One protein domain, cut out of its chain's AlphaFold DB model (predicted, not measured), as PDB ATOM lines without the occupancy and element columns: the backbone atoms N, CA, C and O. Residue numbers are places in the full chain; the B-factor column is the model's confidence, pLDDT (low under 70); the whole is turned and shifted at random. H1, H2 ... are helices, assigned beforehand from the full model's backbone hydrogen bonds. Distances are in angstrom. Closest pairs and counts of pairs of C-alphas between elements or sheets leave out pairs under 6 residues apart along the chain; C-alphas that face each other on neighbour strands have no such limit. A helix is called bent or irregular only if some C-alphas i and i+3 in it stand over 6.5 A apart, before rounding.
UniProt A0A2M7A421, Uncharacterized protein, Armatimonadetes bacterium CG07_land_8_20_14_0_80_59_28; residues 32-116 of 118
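AT A GLANCE: This is residues 32 to 116 of the 118 residues of an uncharacterized protein of Armatimonadetes bacterium CG07_land_8_20_14_0_80_59_28 (UniProt A0A2M7A421). One long helix, H4, makes the core of a small globule; H1 crosses it steeply on one side, and H3 packs on another side, the chain folding back between H3 and H4 as a helical hairpin. The short H2 sits close to H4, and residues 32 to 46, with no named element, run along the outside before H1. The printed part has 85 residues with four named helices, in the order H1, H2, H3, H4, and no named strand; the class is all helix. The whole is compact, with a radius of gyration of the C-alphas of 11.8 A, and rounded, spanning 33 by 30 by 23 A.

HOW THE PARTS SIT: The longest helix is H4, residues 97 to 115. H1, residues 47 to 61, touches H4, the closest C-alphas being those of Phe 57 and Ile 103, 5.5 A apart. They run opposite ways at a steep tilt of 67 degrees, only just short of about perpendicular. H4 touches H1 with residues 99 to 106 alone. H3, residues 77 to 88, touches residues 100 to 108 of H4 alone, and the closest C-alphas are those of Pro 77 and Val 108, 5.7 A apart. H3 and H4 form a hairpin, running opposite ways at a steep tilt of 43 degrees. H1 and H3 are near each other, with 5 pairs of C-alphas within 10 A. H2, residues 68 to 72, is close to H4 but not clearly touching; their closest C-alphas, those of Pro 70 and Leu 107, are 7.7 A apart. H2 is apart from H3, and only just apart from H1, at 8.2 A between the closest C-alphas. In H2, H3 and H4 every O i to N i+4 pair is within hydrogen-bond range; in H1 it is 8 of 11.

IN THESE COORDINATES: H4 is 25.5 A from first to last C-alpha and ends at C-alpha 115 at (-28.477, 38.484, 37.818). It is neither bent nor irregular, but only just: C-alphas 112 and 115 are 6.2 A apart. H1 begins at C-alpha 47 at (-19.418, 54.527, 32.022) and is 19.8 A long. It is only just irregular, with C-alphas 55 and 58 at 6.7 A. H3 is 16.8 A long and begins at C-alpha 77 at (-25.276, 35.094, 26.005). H2 is 5.6 A long.

THE WHOLE: The two C-alphas farthest apart are those of Lys 44 and Pro 91, at 33.7 A. The printed part has no cut. The link from H2 to H3 is tight, and those from H1 to H2 and from H3 to H4 are short. The C-alphas of residues 32 to 46 lie 11 to 18 A from the mean of the C-alphas. The mean pLDDT of the printed part is 97.0, and no printed residue is under 70.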
ATOM      1  N   LYS A  32     -45.384  37.097  34.831       92.06
ATOM      2  CA  LYS A  32     -44.398  37.033  35.921       92.06
ATOM      3  C   LYS A  32     -43.295  38.085  35.763       92.06
ATOM      4  O   LYS A  32     -42.979  38.776  36.724       92.06
ATOM      5  N   VAL A  33     -42.711  38.214  34.569       93.19
ATOM      6  CA  VAL A  33     -41.603  39.159  34.325       93.19
ATOM      7  C   VAL A  33     -42.082  40.605  34.234       93.19
ATOM      8  O   VAL A  33     -41.356  41.505  34.648       93.19
ATOM      9  N   ASP A  34     -43.311  40.824  33.758       93.44
ATOM     10  CA  ASP A  34     -43.932  42.148  33.634       93.44
ATOM     11  C   ASP A  34     -44.240  42.780  35.012       93.44
ATOM     12  O   ASP A  34     -44.312  44.004  35.116       93.44
ATOM     13  N   LYS A  35     -44.374  41.967  36.076       94.00
ATOM     14  CA  LYS A  35     -44.553  42.422  37.471       94.00
ATOM     15  C   LYS A  35     -43.259  42.873  38.158       94.00
ATOM     16  O   LYS A  35     -43.326  43.477  39.224       94.00
ATOM     17  N   GLY A  36     -42.094  42.545  37.602       94.19
ATOM     18  CA  GLY A  36     -40.812  42.910  38.199       94.19
ATOM     19  C   GLY A  36     -40.429  44.379  37.965       94.19
ATOM     20  O   GLY A  36     -41.174  45.135  37.333       94.19
ATOM     21  N   PRO A  37     -39.244  44.803  38.442       96.12
ATOM     22  CA  PRO A  37     -38.767  46.167  38.257       96.12
ATOM     23  C   PRO A  37     -38.709  46.554  36.774       96.12
ATOM     24  O   PRO A  37     -38.307  45.763  35.917       96.12
ATOM     25  N   LYS A  38     -39.117  47.795  36.483       97.06
ATOM     26  CA  LYS A  38     -39.135  48.387  35.133       97.06
ATOM     27  C   LYS A  38     -37.855  49.161  34.808       97.06
ATOM     28  O   LYS A  38     -37.676  49.588  33.676       97.06
ATOM     29  N   THR A  39     -36.987  49.351  35.792       97.12
ATOM     30  CA  THR A  39     -35.701  50.041  35.687       97.12
ATOM     31  C   THR A  39     -34.712  49.379  36.635       97.12
ATOM     32  O   THR A  39     -35.108  48.673  37.564       97.12
ATOM     33  N   ILE A  40     -33.424  49.613  36.410       97.31
ATOM     34  CA  ILE A  40     -32.345  49.171  37.295       97.31
ATOM     35  C   ILE A  40     -31.399  50.331  37.567       97.31
ATOM     36  O   ILE A  40     -31.254  51.224  36.731       97.31
ATOM     37  N   ASP A  41     -30.761  50.309  38.734       97.38
ATOM     38  CA  ASP A  41     -29.658  51.217  39.015       97.38
ATOM     39  C   ASP A  41     -28.378  50.695  38.348       97.38
ATOM     40  O   ASP A  41     -27.916  49.589  38.632       97.38
ATOM     41  N   VAL A  42     -27.823  51.507  37.449       98.00
ATOM     42  CA  VAL A  42     -26.573  51.235  36.724       98.00
ATOM     43  C   VAL A  42     -25.436  52.152  37.175       98.00
ATOM     44  O   VAL A  42     -24.375  52.144  36.561       98.00
ATOM     45  N   SER A  43     -25.617  52.940  38.239       98.00
ATOM     46  CA  SER A  43     -24.634  53.924  38.726       98.00
ATOM     47  C   SER A  43     -23.235  53.337  38.948       98.00
ATOM     48  O   SER A  43     -22.232  54.014  38.712       98.00
ATOM     49  N   LYS A  44     -23.168  52.055  39.330       97.44
ATOM     50  CA  LYS A  44     -21.932  51.298  39.588       97.44
ATOM     51  C   LYS A  44     -21.351  50.583  38.360       97.44
ATOM     52  O   LYS A  44     -20.315  49.938  38.475       97.44
ATOM     53  N   TYR A  45     -22.008  50.637  37.202       98.19
ATOM     54  CA  TYR A  45     -21.507  50.000  35.978       98.19
ATOM     55  C   TYR A  45     -20.402  50.856  35.337       98.19
ATOM     56  O   TYR A  45     -20.343  52.058  35.597       98.19
ATOM     57  N   PRO A  46     -19.555  50.300  34.451       98.56
ATOM     58  CA  PRO A  46     -18.661  51.093  33.613       98.56
ATOM     59  C   PRO A  46     -19.420  52.196  32.865       98.56
ATOM     60  O   PRO A  46     -20.566  51.999  32.454       98.56
ATOM     61  N   LYS A  47     -18.781  53.355  32.655       98.38
ATOM     62  CA  LYS A  47     -19.418  54.527  32.022       98.38
ATOM     63  C   LYS A  47     -20.019  54.215  30.653       98.38
ATOM     64  O   LYS A  47     -21.093  54.717  30.331       98.38
ATOM     65  N   GLU A  48     -19.374  53.337  29.895       97.94
ATOM     66  CA  GLU A  48     -19.895  52.841  28.625       97.94
ATOM     67  C   GLU A  48     -21.245  52.126  28.791       97.94
ATOM     68  O   GLU A  48     -22.218  52.491  28.134       97.94
ATOM     69  N   MET A  49     -21.354  51.190  29.737       98.62
ATOM     70  CA  MET A  49     -22.593  50.454  30.013       98.62
ATOM     71  C   MET A  49     -23.711  51.367  30.523       98.62
ATOM     72  O   MET A  49     -24.872  51.190  30.152       98.62
ATOM     73  N   GLN A  50     -23.375  52.389  31.319       98.69
ATOM     74  CA  GLN A  50     -24.331  53.431  31.715       98.69
ATOM     75  C   GLN A  50     -24.863  54.191  30.490       98.69
ATOM     76  O   GLN A  50     -26.068  54.425  30.361       98.69
ATOM     77  N   GLY A  51     -23.963  54.553  29.570       98.56
ATOM     78  CA  GLY A  51     -24.297  55.208  28.311       98.56
ATOM     79  C   GLY A  51     -25.209  54.349  27.438       98.56
ATOM     80  O   GLY A  51     -26.245  54.835  26.982       98.56
ATOM     81  N   ILE A  52     -24.879  53.068  27.264       98.69
ATOM     82  CA  ILE A  52     -25.694  52.112  26.501       98.69
ATOM     83  C   ILE A  52     -27.077  51.946  27.142       98.69
ATOM     84  O   ILE A  52     -28.090  52.010  26.439       98.69
ATOM     85  N   TYR A  53     -27.147  51.809  28.472       98.69
ATOM     86  CA  TYR A  53     -28.417  51.719  29.195       98.69
ATOM     87  C   TYR A  53     -29.329  52.912  28.885       98.69
ATOM     88  O   TYR A  53     -30.506  52.732  28.565       98.69
ATOM     89  N   LYS A  54     -28.787  54.133  28.949       98.31
ATOM     90  CA  LYS A  54     -29.547  55.378  28.770       98.31
ATOM     91  C   LYS A  54     -29.898  55.667  27.308       98.31
ATOM     92  O   LYS A  54     -30.995  56.150  27.027       98.31
ATOM     93  N   ASN A  55     -28.975  55.424  26.382       97.94
ATOM     94  CA  ASN A  55     -29.090  55.896  24.999       97.94
ATOM     95  C   ASN A  55     -29.671  54.853  24.043       97.94
ATOM     96  O   ASN A  55     -30.353  55.220  23.084       97.94
ATOM     97  N   ASP A  56     -29.437  53.573  24.315       98.31
ATOM     98  CA  ASP A  56     -29.813  52.486  23.421       98.31
ATOM     99  C   ASP A  56     -30.872  51.594  24.063       98.31
ATOM    100  O   ASP A  56     -32.005  51.551  23.580       98.31
ATOM    101  N   PHE A  57     -30.552  50.953  25.186       98.56
ATOM    102  CA  PHE A  57     -31.441  49.977  25.815       98.56
ATOM    103  C   PHE A  57     -32.767  50.595  26.264       98.56
ATOM    104  O   PHE A  57     -33.827  50.195  25.781       98.56
ATOM    105  N   SER A  58     -32.728  51.603  27.142       98.12
ATOM    106  CA  SER A  58     -33.950  52.145  27.743       98.12
ATOM    107  C   SER A  58     -34.850  52.803  26.706       98.12
ATOM    108  O   SER A  58     -36.048  52.565  26.715       98.12
ATOM    109  N   LYS A  59     -34.281  53.577  25.771       97.50
ATOM    110  CA  LYS A  59     -35.049  54.317  24.756       97.50
ATOM    111  C   LYS A  59     -35.663  53.421  23.682       97.50
ATOM    112  O   LYS A  59     -36.730  53.745  23.165       97.50
ATOM    113  N   LYS A  60     -34.977  52.345  23.282       98.06
ATOM    114  CA  LYS A  60     -35.424  51.491  22.170       98.06
ATOM    115  C   LYS A  60     -36.275  50.327  22.664       98.06
ATOM    116  O   LYS A  60     -37.341  50.075  22.112       98.06
ATOM    117  N   CYS A  61     -35.866  49.654  23.741       97.62
ATOM    118  CA  CYS A  61     -36.591  48.493  24.260       97.62
ATOM    119  C   CYS A  61     -37.894  48.860  24.990       97.62
ATOM    120  O   CYS A  61     -38.727  47.976  25.178       97.62
ATOM    121  N   SER A  62     -38.102  50.128  25.370       96.62
ATOM    122  CA  SER A  62     -39.352  50.589  25.991       96.62
ATOM    123  C   SER A  62     -40.447  50.978  24.992       96.62
ATOM    124  O   SER A  62     -41.543  51.337  25.413       96.62
ATOM    125  N   LYS A  63     -40.172  50.960  23.678       96.25
ATOM    126  CA  LYS A  63     -41.114  51.455  22.656       96.25
ATOM    127  C   LYS A  63     -42.375  50.609  22.516       96.25
ATOM    128  O   LYS A  63     -43.431  51.144  22.208       96.25
ATOM    129  N   CYS A  64     -42.262  49.294  22.701       96.31
ATOM    130  CA  CYS A  64     -43.363  48.363  22.438       96.31
ATOM    131  C   CYS A  64     -43.934  47.721  23.709       96.31
ATOM    132  O   CYS A  64     -45.068  47.253  23.708       96.31
ATOM    133  N   HIS A  65     -43.147  47.644  24.781       94.81
ATOM    134  CA  HIS A  65     -43.547  47.095  26.075       94.81
ATOM    135  C   HIS A  65     -42.605  47.612  27.166       94.81
ATOM    136  O   HIS A  65     -41.606  48.271  26.884       94.81
ATOM    137  N   THR A  66     -42.887  47.287  28.426       96.12
ATOM    138  CA  THR A  66     -42.031  47.704  29.542       96.12
ATOM    139  C   THR A  66     -40.637  47.062  29.459       96.12
ATOM    140  O   THR A  66     -40.468  45.953  28.938       96.12
ATOM    141  N   LEU A  67     -39.627  47.726  30.032       97.75
ATOM    142  CA  LEU A  67     -38.273  47.167  30.163       97.75
ATOM    143  C   LEU A  67     -38.204  46.002  31.161       97.75
ATOM    144  O   LEU A  67     -37.193  45.307  31.218       97.75
ATOM    145  N   ALA A  68     -39.283  45.739  31.906       97.44
ATOM    146  CA  ALA A  68     -39.361  44.624  32.838       97.44
ATOM    147  C   ALA A  68     -39.056  43.283  32.142       97.44
ATOM    148  O   ALA A  68     -38.381  42.429  32.711       97.44
ATOM    149  N   ARG A  69     -39.449  43.109  30.871       95.94
ATOM    150  CA  ARG A  69     -39.178  41.871  30.119       95.94
ATOM    151  C   ARG A  69     -37.686  41.547  30.008       95.94
ATOM    152  O   ARG A  69     -37.291  40.480  30.483       95.94
ATOM    153  N   PRO A  70     -36.838  42.413  29.427       96.75
ATOM    154  CA  PRO A  70     -35.399  42.166  29.397       96.75
ATOM    155  C   PRO A  70     -34.720  42.283  30.777       96.75
ATOM    156  O   PRO A  70     -33.762  41.559  31.046       96.75
ATOM    157  N   ILE A  71     -35.220  43.124  31.690       97.56
ATOM    158  CA  ILE A  71     -34.617  43.301  33.025       97.56
ATOM    159  C   ILE A  71     -34.811  42.075  33.926       97.56
ATOM    160  O   ILE A  71     -33.910  41.765  34.708       97.56
ATOM    161  N   ASN A  72     -35.945  41.377  33.814       96.69
ATOM    162  CA  ASN A  72     -36.340  40.303  34.736       96.69
ATOM    163  C   ASN A  72     -36.221  38.898  34.134       96.69
ATOM    164  O   ASN A  72     -36.395  37.910  34.843       96.69
ATOM    165  N   THR A  73     -35.928  38.787  32.838       95.06
ATOM    166  CA  THR A  73     -35.651  37.491  32.209       95.06
ATOM    167  C   THR A  73     -34.175  37.128  32.367       95.06
ATOM    168  O   THR A  73     -33.306  37.978  32.154       95.06
ATOM    169  N   ASN A  74     -33.902  35.860  32.679       95.19
ATOM    170  CA  ASN A  74     -32.565  35.264  32.647       95.19
ATOM    171  C   ASN A  74     -32.333  34.571  31.303       95.19
ATOM    172  O   ASN A  74     -33.217  33.855  30.822       95.19
ATOM    173  N   LYS A  75     -31.169  34.802  30.691       95.69
ATOM    174  CA  LYS A  75     -30.763  34.178  29.424       95.69
ATOM    175  C   LYS A  75     -29.255  33.992  29.358       95.69
ATOM    176  O   LYS A  75     -28.508  34.826  29.866       95.69
ATOM    177  N   LYS A  76     -28.815  32.950  28.654       95.81
ATOM    178  CA  LYS A  76     -27.413  32.781  28.255       95.81
ATOM    179  C   LYS A  76     -27.024  33.824  27.191       95.81
ATOM    180  O   LYS A  76     -27.906  34.346  26.504       95.81
ATOM    181  N   PRO A  77     -25.723  34.106  26.991       91.94
ATOM    182  CA  PRO A  77     -25.276  35.094  26.005       91.94
ATOM    183  C   PRO A  77     -25.848  34.890  24.590       91.94
ATOM    184  O   PRO A  77     -26.431  35.810  24.019       91.94
ATOM    185  N   ASP A  78     -25.810  33.666  24.058       94.31
ATOM    186  CA  ASP A  78     -26.341  33.375  22.715       94.31
ATOM    187  C   ASP A  78     -27.862  33.550  22.613       94.31
ATOM    188  O   ASP A  78     -28.418  33.860  21.554       94.31
ATOM    189  N   GLU A  79     -28.566  33.365  23.726       97.75
ATOM    190  CA  GLU A  79     -30.006  33.571  23.794       97.75
ATOM    191  C   GLU A  79     -30.361  35.059  23.814       97.75
ATOM    192  O   GLU A  79     -31.404  35.434  23.268       97.75
ATOM    193  N   TRP A  80     -29.504  35.915  24.386       97.81
ATOM    194  CA  TRP A  80     -29.647  37.368  24.285       97.81
ATOM    195  C   TRP A  80     -29.492  37.850  22.847       97.81
ATOM    196  O   TRP A  80     -30.320  38.641  22.392       97.81
ATOM    197  N   ASN A  81     -28.533  37.299  22.098       95.31
ATOM    198  CA  ASN A  81     -28.354  37.617  20.679       95.31
ATOM    199  C   ASN A  81     -29.640  37.355  19.887       95.31
ATOM    200  O   ASN A  81     -30.218  38.271  19.295       95.31
ATOM    201  N   LYS A  82     -30.163  36.127  19.991       97.62
ATOM    202  CA  LYS A  82     -31.421  35.730  19.344       97.62
ATOM    203  C   LYS A  82     -32.611  36.568  19.820       97.62
ATOM    204  O   LYS A  82     -33.535  36.817  19.046       97.62
ATOM    205  N   TYR A  83     -32.636  36.965  21.090       97.44
ATOM    206  CA  TYR A  83     -33.721  37.769  21.653       97.44
ATOM    207  C   TYR A  83     -33.750  39.181  21.062       97.44
ATOM    208  O   TYR A  83     -34.799  39.613  20.582       97.44
ATOM    209  N   VAL A  84     -32.610  39.874  21.048       98.25
ATOM    210  CA  VAL A  84     -32.511  41.236  20.507       98.25
ATOM    211  C   VAL A  84     -32.778  41.236  19.003       98.25
ATOM    212  O   VAL A  84     -33.548  42.071  18.535       98.25
ATOM    213  N   ASP A  85     -32.279  40.243  18.259       98.06
ATOM    214  CA  ASP A  85     -32.548  40.118  16.818       98.06
ATOM    215  C   ASP A  85     -34.042  39.943  16.512       98.06
ATOM    216  O   ASP A  85     -34.556  40.484  15.532       98.06
ATOM    217  N   LYS A  86     -34.777  39.216  17.365       97.81
ATOM    218  CA  LYS A  86     -36.237  39.088  17.236       97.81
ATOM    219  C   LYS A  86     -36.953  40.417  17.461       97.81
ATOM    220  O   LYS A  86     -37.935  40.677  16.770       97.81
ATOM    221  N   MET A  87     -36.504  41.227  18.423       98.00
ATOM    222  CA  MET A  87     -37.103  42.540  18.696       98.00
ATOM    223  C   MET A  87     -36.750  43.550  17.606       98.00
ATOM    224  O   MET A  87     -37.608  44.321  17.191       98.00
ATOM    225  N   MET A  88     -35.528  43.488  17.077       98.12
ATOM    226  CA  MET A  88     -35.076  44.306  15.953       98.12
ATOM    227  C   MET A  88     -35.974  44.136  14.725       98.12
ATOM    228  O   MET A  88     -36.382  45.124  14.123       98.12
ATOM    229  N   LYS A  89     -36.373  42.896  14.419       98.00
ATOM    230  CA  LYS A  89     -37.280  42.563  13.306       98.00
ATOM    231  C   LYS A  89     -38.729  43.029  13.502       98.00
ATOM    232  O   LYS A  89     -39.544  42.837  12.603       98.00
ATOM    233  N   LYS A  90     -39.098  43.579  14.666       97.00
ATOM    234  CA  LYS A  90     -40.456  44.095  14.881       97.00
ATOM    235  C   LYS A  90     -40.645  45.441  14.178       97.00
ATOM    236  O   LYS A  90     -39.728  46.267  14.198       97.00
ATOM    237  N   PRO A  91     -41.828  45.678  13.583       96.75
ATOM    238  CA  PRO A  91     -42.121  46.957  12.956       96.75
ATOM    239  C   PRO A  91     -41.986  48.075  13.989       96.75
ATOM    240  O   PRO A  91     -42.395  47.917  15.139       96.75
ATOM    241  N   ASN A  92     -41.386  49.191  13.576       94.94
ATOM    242  CA  ASN A  92     -41.173  50.376  14.411       94.94
ATOM    243  C   ASN A  92     -40.342  50.139  15.690       94.94
ATOM    244  O   ASN A  92     -40.358  50.977  16.594       94.94
ATOM    245  N   SER A  93     -39.558  49.052  15.762       96.31
ATOM    246  CA  SER A  93     -38.652  48.795  16.895       96.31
ATOM    247  C   SER A  93     -37.625  49.921  17.078       96.31
ATOM    248  O   SER A  93     -37.226  50.243  18.196       96.31
ATOM    249  N   GLY A  94     -37.198  50.549  15.976       95.50
ATOM    250  CA  GLY A  94     -36.140  51.560  15.967       95.50
ATOM    251  C   GLY A  94     -34.800  51.037  16.492       95.50
ATOM    252  O   GLY A  94     -34.005  51.823  17.006       95.50
ATOM    253  N   ILE A  95     -34.586  49.720  16.415       97.94
ATOM    254  CA  ILE A  95     -33.319  49.057  16.709       97.94
ATOM    255  C   ILE A  95     -32.622  48.839  15.364       97.94
ATOM    256  O   ILE A  95     -33.105  48.075  14.535       97.94
ATOM    257  N   ASP A  96     -31.510  49.529  15.131       97.56
ATOM    258  CA  ASP A  96     -30.602  49.264  14.015       97.56
ATOM    259  C   ASP A  96     -29.499  48.282  14.446       97.56
ATOM    260  O   ASP A  96     -29.367  47.960  15.629       97.56
ATOM    261  N   LYS A  97     -28.685  47.802  13.495       98.12
ATOM    262  CA  LYS A  97     -27.630  46.807  13.775       98.12
ATOM    263  C   LYS A  97     -26.663  47.278  14.868       98.12
ATOM    264  O   LYS A  97     -26.400  46.537  15.809       98.12
ATOM    265  N   LYS A  98     -26.223  48.539  14.796       98.06
ATOM    266  CA  LYS A  98     -25.290  49.132  15.765       98.06
ATOM    267  C   LYS A  98     -25.890  49.219  17.168       98.06
ATOM    268  O   LYS A  98     -25.215  48.919  18.150       98.06
ATOM    269  N   SER A  99     -27.159  49.613  17.294       98.19
ATOM    270  CA  SER A  99     -27.821  49.613  18.603       98.19
ATOM    271  C   SER A  99     -28.084  48.200  19.103       98.19
ATOM    272  O   SER A  99     -28.004  47.969  20.304       98.19
ATOM    273  N   ALA A 100     -28.395  47.251  18.213       98.38
ATOM    274  CA  ALA A 100     -28.609  45.858  18.587       98.38
ATOM    275  C   ALA A 100     -27.356  45.253  19.230       98.38
ATOM    276  O   ALA A 100     -27.483  44.606  20.264       98.38
ATOM    277  N   GLU A 101     -26.173  45.490  18.660       98.38
ATOM    278  CA  GLU A 101     -24.884  45.057  19.223       98.38
ATOM    279  C   GLU A 101     -24.677  45.622  20.630       98.38
ATOM    280  O   GLU A 101     -24.594  44.858  21.588       98.38
ATOM    281  N   LYS A 102     -24.776  46.945  20.793       98.62
ATOM    282  CA  LYS A 102     -24.671  47.586  22.113       98.62
ATOM    283  C   LYS A 102     -25.676  47.033  23.124       98.62
ATOM    284  O   LYS A 102     -25.341  46.782  24.278       98.62
ATOM    285  N   ILE A 103     -26.931  46.846  22.710       98.69
ATOM    286  CA  ILE A 103     -27.985  46.309  23.580       98.69
ATOM    287  C   ILE A 103     -27.659  44.869  24.000       98.69
ATOM    288  O   ILE A 103     -27.888  44.522  25.158       98.69
ATOM    289  N   LYS A 104     -27.125  44.039  23.094       98.62
ATOM    290  CA  LYS A 104     -26.672  42.678  23.415       98.62
ATOM    291  C   LYS A 104     -25.547  42.721  24.446       98.62
ATOM    292  O   LYS A 104     -25.662  42.041  25.463       98.62
ATOM    293  N   ASP A 105     -24.544  43.574  24.247       98.31
ATOM    294  CA  ASP A 105     -23.419  43.726  25.176       98.31
ATOM    295  C   ASP A 105     -23.889  44.139  26.571       98.31
ATOM    296  O   ASP A 105     -23.516  43.518  27.569       98.31
ATOM    297  N   PHE A 106     -24.789  45.124  26.647       98.69
ATOM    298  CA  PHE A 106     -25.385  45.543  27.912       98.69
ATOM    299  C   PHE A 106     -26.159  44.411  28.595       98.69
ATOM    300  O   PHE A 106     -25.989  44.197  29.792       98.69
ATOM    301  N   LEU A 107     -26.994  43.666  27.863       98.50
ATOM    302  CA  LEU A 107     -27.804  42.589  28.442       98.50
ATOM    303  C   LEU A 107     -26.952  41.419  28.936       98.50
ATOM    304  O   LEU A 107     -27.245  40.850  29.989       98.50
ATOM    305  N   VAL A 108     -25.880  41.085  28.216       98.25
ATOM    306  CA  VAL A 108     -24.902  40.079  28.647       98.25
ATOM    307  C   VAL A 108     -24.135  40.562  29.878       98.25
ATOM    308  O   VAL A 108     -23.947  39.791  30.821       98.25
ATOM    309  N   TYR A 109     -23.721  41.830  29.906       98.19
ATOM    310  CA  TYR A 109     -23.048  42.420  31.060       98.19
ATOM    311  C   TYR A 109     -23.951  42.433  32.302       98.19
ATOM    312  O   TYR A 109     -23.531  41.996  33.374       98.19
ATOM    313  N   ASP A 110     -25.194  42.890  32.155       98.06
ATOM    314  CA  ASP A 110     -26.211  42.944  33.208       98.06
ATOM    315  C   ASP A 110     -26.537  41.548  33.763       98.06
ATOM    316  O   ASP A 110     -26.604  41.364  34.981       98.06
ATOM    317  N   GLN A 111     -26.658  40.544  32.885       97.69
ATOM    318  CA  GLN A 111     -26.832  39.146  33.283       97.69
ATOM    319  C   GLN A 111     -25.698  38.703  34.215       97.69
ATOM    320  O   GLN A 111     -25.956  38.354  35.366       97.69
ATOM    321  N   LYS A 112     -24.446  38.836  33.768       97.19
ATOM    322  CA  LYS A 112     -23.267  38.389  34.526       97.19
ATOM    323  C   LYS A 112     -23.043  39.161  35.827       97.19
ATOM    324  O   LYS A 112     -22.539  38.604  36.796       97.19
ATOM    325  N   ASN A 113     -23.351  40.459  35.854       96.06
ATOM    326  CA  ASN A 113     -22.965  41.329  36.970       96.06
ATOM    327  C   ASN A 113     -24.067  41.578  37.994       96.06
ATOM    328  O   ASN A 113     -23.743  41.902  39.134       96.06
ATOM    329  N   ARG A 114     -25.343  41.440  37.620       95.62
ATOM    330  CA  ARG A 114     -26.473  41.689  38.527       95.62
ATOM    331  C   ARG A 114     -27.364  40.475  38.743       95.62
ATOM    332  O   ARG A 114     -27.946  40.373  39.820       95.62
ATOM    333  N   LYS A 115     -27.536  39.613  37.738       93.69
ATOM    334  CA  LYS A 115     -28.477  38.484  37.818       93.69
ATOM    335  C   LYS A 115     -27.797  37.204  38.289       93.69
ATOM    336  O   LYS A 115     -28.310  36.582  39.203       93.69
ATOM    337  N   ASP A 116     -26.637  36.874  37.728       92.94
ATOM    338  CA  ASP A 116     -25.927  35.618  38.015       92.94
ATOM    339  C   ASP A 116     -25.170  35.638  39.357       92.94
ATOM    340  O   ASP A 116     -24.755  34.595  39.845       92.94
TER     341      ASP A 116